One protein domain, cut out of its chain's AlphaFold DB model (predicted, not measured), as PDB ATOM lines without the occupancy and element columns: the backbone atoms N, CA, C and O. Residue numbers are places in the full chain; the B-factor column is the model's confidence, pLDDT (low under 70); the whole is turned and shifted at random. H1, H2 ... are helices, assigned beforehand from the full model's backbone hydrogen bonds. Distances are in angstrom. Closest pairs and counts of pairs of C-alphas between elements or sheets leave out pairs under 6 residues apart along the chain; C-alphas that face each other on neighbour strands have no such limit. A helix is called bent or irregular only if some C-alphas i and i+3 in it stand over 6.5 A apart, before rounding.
ATOM      1  N   PRO A   2     331.518 216.692 176.010       75.62
ATOM      2  CA  PRO A   2     332.694 217.029 176.805       75.62
ATOM      3  C   PRO A   2     333.963 216.483 176.136       75.62
ATOM      4  O   PRO A   2     333.977 215.358 175.632       75.62
ATOM      5  N   ARG A   3     335.022 217.298 176.115       72.25
ATOM      6  CA  ARG A   3     336.342 216.901 175.618       72.25
ATOM      7  C   ARG A   3     337.158 216.313 176.755       72.25
ATOM      8  O   ARG A   3     337.251 216.910 177.827       72.25
ATOM      9  N   LEU A   4     337.752 215.152 176.510       76.56
ATOM     10  CA  LEU A   4     338.679 214.541 177.447       76.56
ATOM     11  C   LEU A   4     340.058 215.184 177.254       76.56
ATOM     12  O   LEU A   4     340.748 214.900 176.280       76.56
ATOM     13  N   ASN A   5     340.469 216.050 178.180       80.56
ATOM     14  CA  ASN A   5     341.809 216.645 178.176       80.56
ATOM     15  C   ASN A   5     342.817 215.686 178.829       80.56
ATOM     16  O   ASN A   5     343.375 215.985 179.883       80.56
ATOM     17  N   LEU A   6     343.004 214.508 178.231       84.75
ATOM     18  CA  LEU A   6     344.036 213.551 178.630       84.75
ATOM     19  C   LEU A   6     345.101 213.433 177.536       84.75
ATOM     20  O   LEU A   6     344.767 213.526 176.353       84.75
ATOM     21  N   PRO A   7     346.369 213.182 177.904       89.81
ATOM     22  CA  PRO A   7     347.381 212.779 176.939       89.81
ATOM     23  C   PRO A   7     346.935 211.539 176.154       89.81
ATOM     24  O   PRO A   7     346.310 210.636 176.716       89.81
ATOM     25  N   TYR A   8     347.299 211.487 174.872       88.12
ATOM     26  CA  TYR A   8     346.948 210.397 173.957       88.12
ATOM     27  C   TYR A   8     347.275 209.010 174.536       88.12
ATOM     28  O   TYR A   8     346.420 208.127 174.536       88.12
ATOM     29  N   ASP A   9     348.465 208.842 175.117       90.44
ATOM     30  CA  ASP A   9     348.910 207.557 175.671       90.44
ATOM     31  C   ASP A   9     348.045 207.105 176.855       90.44
ATOM     32  O   ASP A   9     347.687 205.936 176.968       90.44
ATOM     33  N   VAL A  10     347.643 208.044 177.718       92.00
ATOM     34  CA  VAL A  10     346.767 207.757 178.863       92.00
ATOM     35  C   VAL A  10     345.384 207.332 178.379       92.00
ATOM     36  O   VAL A  10     344.798 206.400 178.927       92.00
ATOM     37  N   LEU A  11     344.866 207.978 177.332       91.12
ATOM     38  CA  LEU A  11     343.589 207.600 176.736       91.12
ATOM     39  C   LEU A  11     343.645 206.195 176.116       91.12
ATOM     40  O   LEU A  11     342.717 205.415 176.328       91.12
ATOM     41  N   CYS A  12     344.735 205.853 175.423       92.06
ATOM     42  CA  CYS A  12     344.953 204.505 174.895       92.06
ATOM     43  C   CYS A  12     344.956 203.465 176.025       92.06
ATOM     44  O   CYS A  12     344.211 202.492 175.957       92.06
ATOM     45  N   LEU A  13     345.686 203.728 177.117       94.12
ATOM     46  CA  LEU A  13     345.729 202.843 178.287       94.12
ATOM     47  C   LEU A  13     344.358 202.647 178.944       94.12
ATOM     48  O   LEU A  13     344.050 201.548 179.403       94.12
ATOM     49  N   ILE A  14     343.537 203.698 179.016       93.31
ATOM     50  CA  ILE A  14     342.165 203.587 179.522       93.31
ATOM     51  C   ILE A  14     341.356 202.690 178.591       93.31
ATOM     52  O   ILE A  14     340.723 201.744 179.057       93.31
ATOM     53  N   LEU A  15     341.384 202.970 177.287       93.25
ATOM     54  CA  LEU A  15     340.618 202.214 176.306       93.25
ATOM     55  C   LEU A  15     341.030 200.734 176.284       93.25
ATOM     56  O   LEU A  15     340.141 199.888 176.217       93.25
ATOM     57  N   ASP A  16     342.314 200.403 176.433       94.56
ATOM     58  CA  ASP A  16     342.829 199.023 176.513       94.56
ATOM     59  C   ASP A  16     342.223 198.204 177.665       94.56
ATOM     60  O   ASP A  16     342.212 196.973 177.628       94.56
ATOM     61  N   ARG A  17     341.699 198.867 178.703       95.88
ATOM     62  CA  ARG A  17     341.024 198.211 179.836       95.88
ATOM     63  C   ARG A  17     339.519 198.058 179.647       95.88
ATOM     64  O   ARG A  17     338.874 197.430 180.485       95.88
ATOM     65  N   LEU A  18     338.954 198.632 178.589       94.75
ATOM     66  CA  LEU A  18     337.520 198.617 178.325       94.75
ATOM     67  C   LEU A  18     337.151 197.529 177.321       94.75
ATOM     68  O   LEU A  18     337.779 197.388 176.269       94.75
ATOM     69  N   ASP A  19     336.056 196.828 177.609       92.62
ATOM     70  CA  ASP A  19     335.378 196.008 176.611       92.62
ATOM     71  C   ASP A  19     334.753 196.876 175.504       92.62
ATOM     72  O   ASP A  19     334.659 198.104 175.608       92.62
ATOM     73  N   TYR A  20     334.311 196.233 174.424       92.38
ATOM     74  CA  TYR A  20     333.785 196.935 173.252       92.38
ATOM     75  C   TYR A  20     332.586 197.832 173.586       92.38
ATOM     76  O   TYR A  20     332.415 198.903 173.000       92.38
ATOM     77  N   LEU A  21     331.729 197.402 174.518       94.88
ATOM     78  CA  LEU A  21     330.515 198.125 174.870       94.88
ATOM     79  C   LEU A  21     330.852 199.375 175.683       94.88
ATOM     80  O   LEU A  21     330.318 200.451 175.412       94.88
ATOM     81  N   SER A  22     331.762 199.248 176.645       95.69
ATOM     82  CA  SER A  22     332.237 200.352 177.474       95.69
ATOM     83  C   SER A  22     333.064 201.337 176.655       95.69
ATOM     84  O   SER A  22     332.848 202.541 176.768       95.69
ATOM     85  N   ALA A  23     333.931 200.853 175.761       93.94
ATOM     86  CA  ALA A  23     334.685 201.691 174.831       93.94
ATOM     87  C   ALA A  23     333.754 202.471 173.887       93.94
ATOM     88  O   ALA A  23     333.933 203.676 173.693       93.94
ATOM     89  N   ARG A  24     332.710 201.817 173.352       93.31
ATOM     90  CA  ARG A  24     331.682 202.463 172.522       93.31
ATOM     91  C   ARG A  24     330.948 203.557 173.289       93.31
ATOM     92  O   ARG A  24     330.831 204.669 172.784       93.31
ATOM     93  N   ARG A  25     330.490 203.258 174.507       94.00
ATOM     94  CA  ARG A  25     329.812 204.231 175.377       94.00
ATOM     95  C   ARG A  25     330.717 205.408 175.719       94.00
ATOM     96  O   ARG A  25     330.258 206.541 175.654       94.00
ATOM     97  N   LEU A  26     331.993 205.160 176.020       91.56
ATOM     98  CA  LEU A  26     332.966 206.220 176.274       91.56
ATOM     99  C   LEU A  26     333.096 207.133 175.049       91.56
ATOM    100  O   LEU A  26     332.885 208.332 175.178       91.56
ATOM    101  N   CYS A  27     333.334 206.572 173.860       89.50
ATOM    102  CA  CYS A  27     333.461 207.339 172.614       89.50
ATOM    103  C   CYS A  27     332.179 208.082 172.203       89.50
ATOM    104  O   CYS A  27     332.245 209.020 171.418       89.50
ATOM    105  N   GLN A  28     331.014 207.642 172.683       89.62
ATOM    106  CA  GLN A  28     329.737 208.338 172.504       89.62
ATOM    107  C   GLN A  28     329.486 209.395 173.579       89.62
ATOM    108  O   GLN A  28     328.683 210.289 173.365       89.62
ATOM    109  N   ALA A  29     330.101 209.277 174.754       90.00
ATOM    110  CA  ALA A  29     329.946 210.242 175.834       90.00
ATOM    111  C   ALA A  29     330.922 211.415 175.687       90.00
ATOM    112  O   ALA A  29     330.624 212.525 176.134       90.00
ATOM    113  N   VAL A  30     332.083 211.172 175.076       86.75
ATOM    114  CA  VAL A  30     333.188 212.128 174.996       86.75
ATOM    115  C   VAL A  30     333.660 212.286 173.560       86.75
ATOM    116  O   VAL A  30     333.627 211.349 172.767       86.75
ATOM    117  N   ASP A  31     334.122 213.489 173.235       80.56
ATOM    118  CA  ASP A  31     334.736 213.787 171.941       80.56
ATOM    119  C   ASP A  31     336.145 213.167 171.897       80.56
ATOM    120  O   ASP A  31     337.141 213.822 172.210       80.56
ATOM    121  N   CYS A  32     336.218 211.857 171.627       75.94
ATOM    122  CA  CYS A  32     337.486 211.146 171.484       75.94
ATOM    123  C   CYS A  32     338.229 211.655 170.238       75.94
ATOM    124  O   CYS A  32     337.627 211.696 169.161       75.94
ATOM    125  N   PRO A  33     339.534 211.967 170.341       78.25
ATOM    126  CA  PRO A  33     340.324 212.347 169.179       78.25
ATOM    127  C   PRO A  33     340.338 211.228 168.117       78.25
ATOM    128  O   PRO A  33     340.103 210.056 168.441       78.25
ATOM    129  N   PRO A  34     340.620 211.558 166.844       78.31
ATOM    130  CA  PRO A  34     340.861 210.557 165.813       78.31
ATOM    131  C   PRO A  34     342.158 209.810 166.147       78.31
ATOM    132  O   PRO A  34     343.244 210.385 166.165       78.31
ATOM    133  N   MET A  35     342.030 208.527 166.476       86.81
ATOM    134  CA  MET A  35     343.128 207.674 166.944       86.81
ATOM    135  C   MET A  35     343.248 206.429 166.064       86.81
ATOM    136  O   MET A  35     343.278 205.305 166.558       86.81
ATOM    137  N   ASP A  36     343.265 206.606 164.747       89.38
ATOM    138  CA  ASP A  36     343.203 205.486 163.802       89.38
ATOM    139  C   ASP A  36     344.329 204.473 163.988       89.38
ATOM    140  O   ASP A  36     344.098 203.275 163.877       89.38
ATOM    141  N   SER A  37     345.546 204.930 164.297       89.94
ATOM    142  CA  SER A  37     346.671 204.046 164.623       89.94
ATOM    143  C   SER A  37     346.343 203.124 165.798       89.94
ATOM    144  O   SER A  37     346.572 201.921 165.711       89.94
ATOM    145  N   TYR A  38     345.747 203.667 166.859       93.06
ATOM    146  CA  TYR A  38     345.315 202.904 168.026       93.06
ATOM    147  C   TYR A  38     344.219 201.898 167.652       93.06
ATOM    148  O   TYR A  38     344.350 200.713 167.950       93.06
ATOM    149  N   TRP A  39     343.174 202.332 166.939       93.44
ATOM    150  CA  TRP A  39     342.078 201.442 166.543       93.44
ATOM    151  C   TRP A  39     342.532 200.338 165.581       93.44
ATOM    152  O   TRP A  39     342.098 199.197 165.728       93.44
ATOM    153  N   ARG A  40     343.462 200.631 164.660       91.94
ATOM    154  CA  ARG A  40     344.132 199.625 163.818       91.94
ATOM    155  C   ARG A  40     344.879 198.603 164.671       91.94
ATOM    156  O   ARG A  40     344.689 197.405 164.483       91.94
ATOM    157  N   CYS A  41     345.698 199.061 165.620       91.62
ATOM    158  CA  CYS A  41     346.448 198.182 166.520       91.62
ATOM    159  C   CYS A  41     345.524 197.300 167.367       91.62
ATOM    160  O   CYS A  41     345.784 196.109 167.514       91.62
ATOM    161  N   ARG A  42     344.423 197.857 167.878       92.75
ATOM    162  CA  ARG A  42     343.435 197.123 168.673       92.75
ATOM    163  C   ARG A  42     342.648 196.105 167.846       92.75
ATOM    164  O   ARG A  42     342.392 195.005 168.323       92.75
ATOM    165  N   ALA A  43     342.308 196.435 166.600       90.94
ATOM    166  CA  ALA A  43     341.604 195.529 165.695       90.94
ATOM    167  C   ALA A  43     342.507 194.415 165.131       90.94
ATOM    168  O   ALA A  43     342.011 193.345 164.771       90.94
ATOM    169  N   ALA A  44     343.823 194.644 165.058       89.75
ATOM    170  CA  ALA A  44     344.786 193.753 164.413       89.75
ATOM    171  C   ALA A  44     344.706 192.278 164.856       89.75
ATOM    172  O   ALA A  44     344.667 191.407 163.987       89.75
ATOM    173  N   PRO A  45     344.585 191.940 166.156       85.69
ATOM    174  CA  PRO A  45     344.496 190.546 166.594       85.69
ATOM    175  C   PRO A  45     343.203 189.838 166.164       85.69
ATOM    176  O   PRO A  45     343.014 188.662 166.477       85.69
ATOM    177  N   HIS A  46     342.253 190.552 165.558       83.31
ATOM    178  CA  HIS A  46     340.938 190.041 165.170       83.31
ATOM    179  C   HIS A  46     340.727 190.047 163.651       83.31
ATOM    180  O   HIS A  46     339.742 189.490 163.165       83.31
ATOM    181  N   LEU A  47     341.654 190.651 162.908       83.81
ATOM    182  CA  LEU A  47     341.607 190.790 161.460       83.81
ATOM    183  C   LEU A  47     342.640 189.867 160.824       83.81
ATOM    184  O   LEU A  47     343.837 190.128 160.823       83.81
ATOM    185  N   PHE A  48     342.152 188.768 160.261       76.06
ATOM    186  CA  PHE A  48     342.993 187.778 159.593       76.06
ATOM    187  C   PHE A  48     343.645 188.273 158.299       76.06
ATOM    188  O   PHE A  48     344.688 187.742 157.931       76.06
ATOM    189  N   GLU A  49     343.020 189.244 157.641       78.06
ATOM    190  CA  GLU A  49     343.421 189.852 156.364       78.06
ATOM    191  C   GLU A  49     343.795 191.325 156.589       78.06
ATOM    192  O   GLU A  49     343.588 192.176 155.731       78.06
ATOM    193  N   LEU A  50     344.314 191.654 157.782       80.94
ATOM    194  CA  LEU A  50     344.651 193.033 158.138       80.94
ATOM    195  C   LEU A  50     345.565 193.679 157.093       80.94
ATOM    196  O   LEU A  50     345.333 194.828 156.744       80.94
ATOM    197  N   ASP A  51     346.561 192.945 156.591       81.88
ATOM    198  CA  ASP A  51     347.509 193.447 155.590       81.88
ATOM    199  C   ASP A  51     346.832 193.834 154.268       81.88
ATOM    200  O   ASP A  51     347.298 194.753 153.600       81.88
ATOM    201  N   GLU A  52     345.710 193.197 153.919       84.25
ATOM    202  CA  GLU A  52     344.960 193.487 152.691       84.25
ATOM    203  C   GLU A  52     344.175 194.796 152.803       84.25
ATOM    204  O   GLU A  52     344.057 195.530 151.829       84.25
ATOM    205  N   ILE A  53     343.684 195.122 154.003       84.38
ATOM    206  CA  ILE A  53     342.841 196.303 154.245       84.38
ATOM    207  C   ILE A  53     343.570 197.435 154.979       84.38
ATOM    208  O   ILE A  53     342.984 198.473 155.275       84.38
ATOM    209  N   ARG A  54     344.855 197.260 155.312       81.12
ATOM    210  CA  ARG A  54     345.619 198.174 156.181       81.12
ATOM    211  C   ARG A  54     345.711 199.597 155.634       81.12
ATOM    212  O   ARG A  54     345.760 200.551 156.415       81.12
ATOM    213  N   HIS A  55     345.795 199.712 154.313       83.31
ATOM    214  CA  HIS A  55     345.984 200.970 153.592       83.31
ATOM    215  C   HIS A  55     344.670 201.653 153.214       83.31
ATOM    216  O   HIS A  55     344.700 202.772 152.712       83.31
ATOM    217  N   GLU A  56     343.540 201.002 153.479       85.50
ATOM    218  CA  GLU A  56     342.227 201.526 153.144       85.50
ATOM    219  C   GLU A  56     341.814 202.657 154.097       85.50
ATOM    220  O   GLU A  56     342.126 202.661 155.302       85.50
ATOM    221  N   ASP A  57     341.089 203.623 153.534       88.06
ATOM    222  CA  ASP A  57     340.461 204.710 154.277       88.06
ATOM    223  C   ASP A  57     339.145 204.211 154.887       88.06
ATOM    224  O   ASP A  57     338.088 204.200 154.257       88.06
ATOM    225  N   LEU A  58     339.242 203.696 156.112       88.38
ATOM    226  CA  LEU A  58     338.148 203.069 156.847       88.38
ATOM    227  C   LEU A  58     337.944 203.770 158.187       88.38
ATOM    228  O   LEU A  58     338.903 204.202 158.826       88.38
ATOM    229  N   ASP A  59     336.705 203.771 158.686       91.56
ATOM    230  CA  ASP A  59     336.439 204.083 160.094       91.56
ATOM    231  C   ASP A  59     336.936 202.919 160.969       91.56
ATOM    232  O   ASP A  59     336.197 202.000 161.335       91.56
ATOM    233  N   TRP A  60     338.234 202.946 161.284       92.38
ATOM    234  CA  TRP A  60     338.911 201.918 162.070       92.38
ATOM    235  C   TRP A  60     338.311 201.756 163.463       92.38
ATOM    236  O   TRP A  60     338.277 200.643 163.990       92.38
ATOM    237  N   ARG A  61     337.788 202.841 164.046       92.69
ATOM    238  CA  ARG A  61     337.070 202.792 165.322       92.69
ATOM    239  C   ARG A  61     335.797 201.968 165.183       92.69
ATOM    240  O   ARG A  61     335.568 201.065 165.986       92.69
ATOM    241  N   HIS A  62     334.971 202.269 164.185       92.50
ATOM    242  CA  HIS A  62     333.740 201.526 163.935       92.50
ATOM    243  C   HIS A  62     334.029 200.049 163.652       92.50
ATOM    244  O   HIS A  62     333.447 199.177 164.300       92.50
ATOM    245  N   LEU A  63     334.980 199.774 162.755       92.62
ATOM    246  CA  LEU A  63     335.386 198.419 162.392       92.62
ATOM    247  C   LEU A  63     335.853 197.621 163.617       92.62
ATOM    248  O   LEU A  63     335.366 196.516 163.854       92.62
ATOM    249  N   CYS A  64     336.747 198.195 164.428       93.25
ATOM    250  CA  CYS A  64     337.236 197.570 165.655       93.25
ATOM    251  C   CYS A  64     336.077 197.190 166.588       93.25
ATOM    252  O   CYS A  64     335.974 196.045 167.028       93.25
ATOM    253  N   LEU A  65     335.168 198.131 166.855       93.44
ATOM    254  CA  LEU A  65     334.067 197.927 167.795       93.44
ATOM    255  C   LEU A  65     333.014 196.930 167.297       93.44
ATOM    256  O   LEU A  65     332.381 196.268 168.122       93.44
ATOM    257  N   GLU A  66     332.769 196.832 165.988       92.94
ATOM    258  CA  GLU A  66     331.863 195.814 165.439       92.94
ATOM    259  C   GLU A  66     332.507 194.424 165.435       92.94
ATOM    260  O   GLU A  66     331.832 193.447 165.756       92.94
ATOM    261  N   ILE A  67     333.811 194.309 165.177       90.81
ATOM    262  CA  ILE A  67     334.513 193.021 165.266       90.81
ATOM    263  C   ILE A  67     334.519 192.496 166.704       90.81
ATOM    264  O   ILE A  67     334.209 191.326 166.937       90.81
ATOM    265  N   GLU A  68     334.826 193.346 167.685       91.50
ATOM    266  CA  GLU A  68     334.797 192.944 169.094       91.50
ATOM    267  C   GLU A  68     333.388 192.545 169.554       91.50
ATOM    268  O   GLU A  68     333.228 191.578 170.299       91.50
ATOM    269  N   LYS A  69     332.351 193.229 169.058       91.88
ATOM    270  CA  LYS A  69     330.956 192.831 169.278       91.88
ATOM    271  C   LYS A  69     330.651 191.472 168.648       91.88
ATOM    272  O   LYS A  69     330.020 190.633 169.277       91.88
ATOM    273  N   LEU A  70     331.101 191.211 167.421       88.38
ATOM    274  CA  LEU A  70     330.909 189.903 166.787       88.38
ATOM    275  C   LEU A  70     331.603 188.790 167.578       88.38
ATOM    276  O   LEU A  70     331.057 187.692 167.683       88.38
ATOM    277  N   ARG A  71     332.751 189.068 168.203       81.94
ATOM    278  CA  ARG A  71     333.448 188.114 169.079       81.94
ATOM    279  C   ARG A  71     332.676 187.725 170.333       81.94
ATOM    280  O   ARG A  71     332.970 186.674 170.898       81.94
ATOM    281  N   SER A  72     331.703 188.518 170.777       80.31
ATOM    282  CA  SER A  72     330.823 188.095 171.868       80.31
ATOM    283  C   SER A  72     329.781 187.063 171.415       80.31
ATOM    284  O   SER A  72     329.044 186.553 172.250       80.31
ATOM    285  N   SER A  73     329.703 186.749 170.113       82.75
ATOM    286  CA  SER A  73     328.807 185.725 169.565       82.75
ATOM    287  C   SER A  73     329.485 184.358 169.436       82.75
ATOM    288  O   SER A  73     330.641 184.249 169.019       82.75
TER     289      SER A  73
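AT A GLANCE: This is residues 2 to 73 of the 124 residues of an uncharacterized protein of Neosartorya fumigata (UniProt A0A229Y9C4). Two helices, H3 and H5, lie side by side in the middle and run the same way; H2 packs on one part of H5, and H1 stands near H2 and H3, loosely filling the fourth corner of a rough square of helices. The short H4 lies beyond H3 at the end away from H1. The 72 printed residues hold five named helices, H1 to H5 in chain order, and no named strand: all helix. The whole is compact, with a radius of gyration of the C-alphas of 12.2 A and spans of 35 by 28 by 17 A.

HOW THE PARTS SIT: Start at H1, residues 8 to 16, and go on to H2, residues 20 to 29: they are close but not clearly touching, with closest C-alphas Leu 15 and Ala 23 at 6.1 A. H3, residues 36 to 46, is close to but not clearly touching H1, with C-alphas Cys 12 and Tyr 38 closest at 7.1 A. At H4, residues 50 to 53, you find Leu 50 with its C-alpha 6.3 A from that of Ala 44 in H3, the closest pair; these helices are close but not clearly touching. H5, residues 60 to 71, touches H3 at a shallow tilt of 23 degrees, the same way, with C-alphas Ala 43 and Cys 64 closest at 4.8 A. With residues 65 to 69 alone H5 touches H2, opposite ways at 37 degrees, only just steep; C-alphas Tyr 20 and Leu 65 are closest at 5.6 A. H1 and H5 are apart. Every O i to N i+4 pair is within hydrogen-bond range in H1, H2 and H5, and 5 of 7 in H3; H4 is too short for one.

IN THESE COORDINATES: Find C-alpha 8 at (346.948, 210.397, 173.957), where H1 begins its 12.4 A. H2 spans 14.1 A, and H3 15.7 A, only just irregular: C-alphas 42 and 45 are 7.0 A apart. H4 spans 5.4 A; H5 runs 16.4 A to C-alpha 71 at (333.448, 188.114, 169.079).

THE WHOLE: The C-alphas of Pro 2 and Glu 52 are farthest apart, 35.9 A. The printed part has no cut, no link between helices is long, and no printed residue is under 70 in pLDDT.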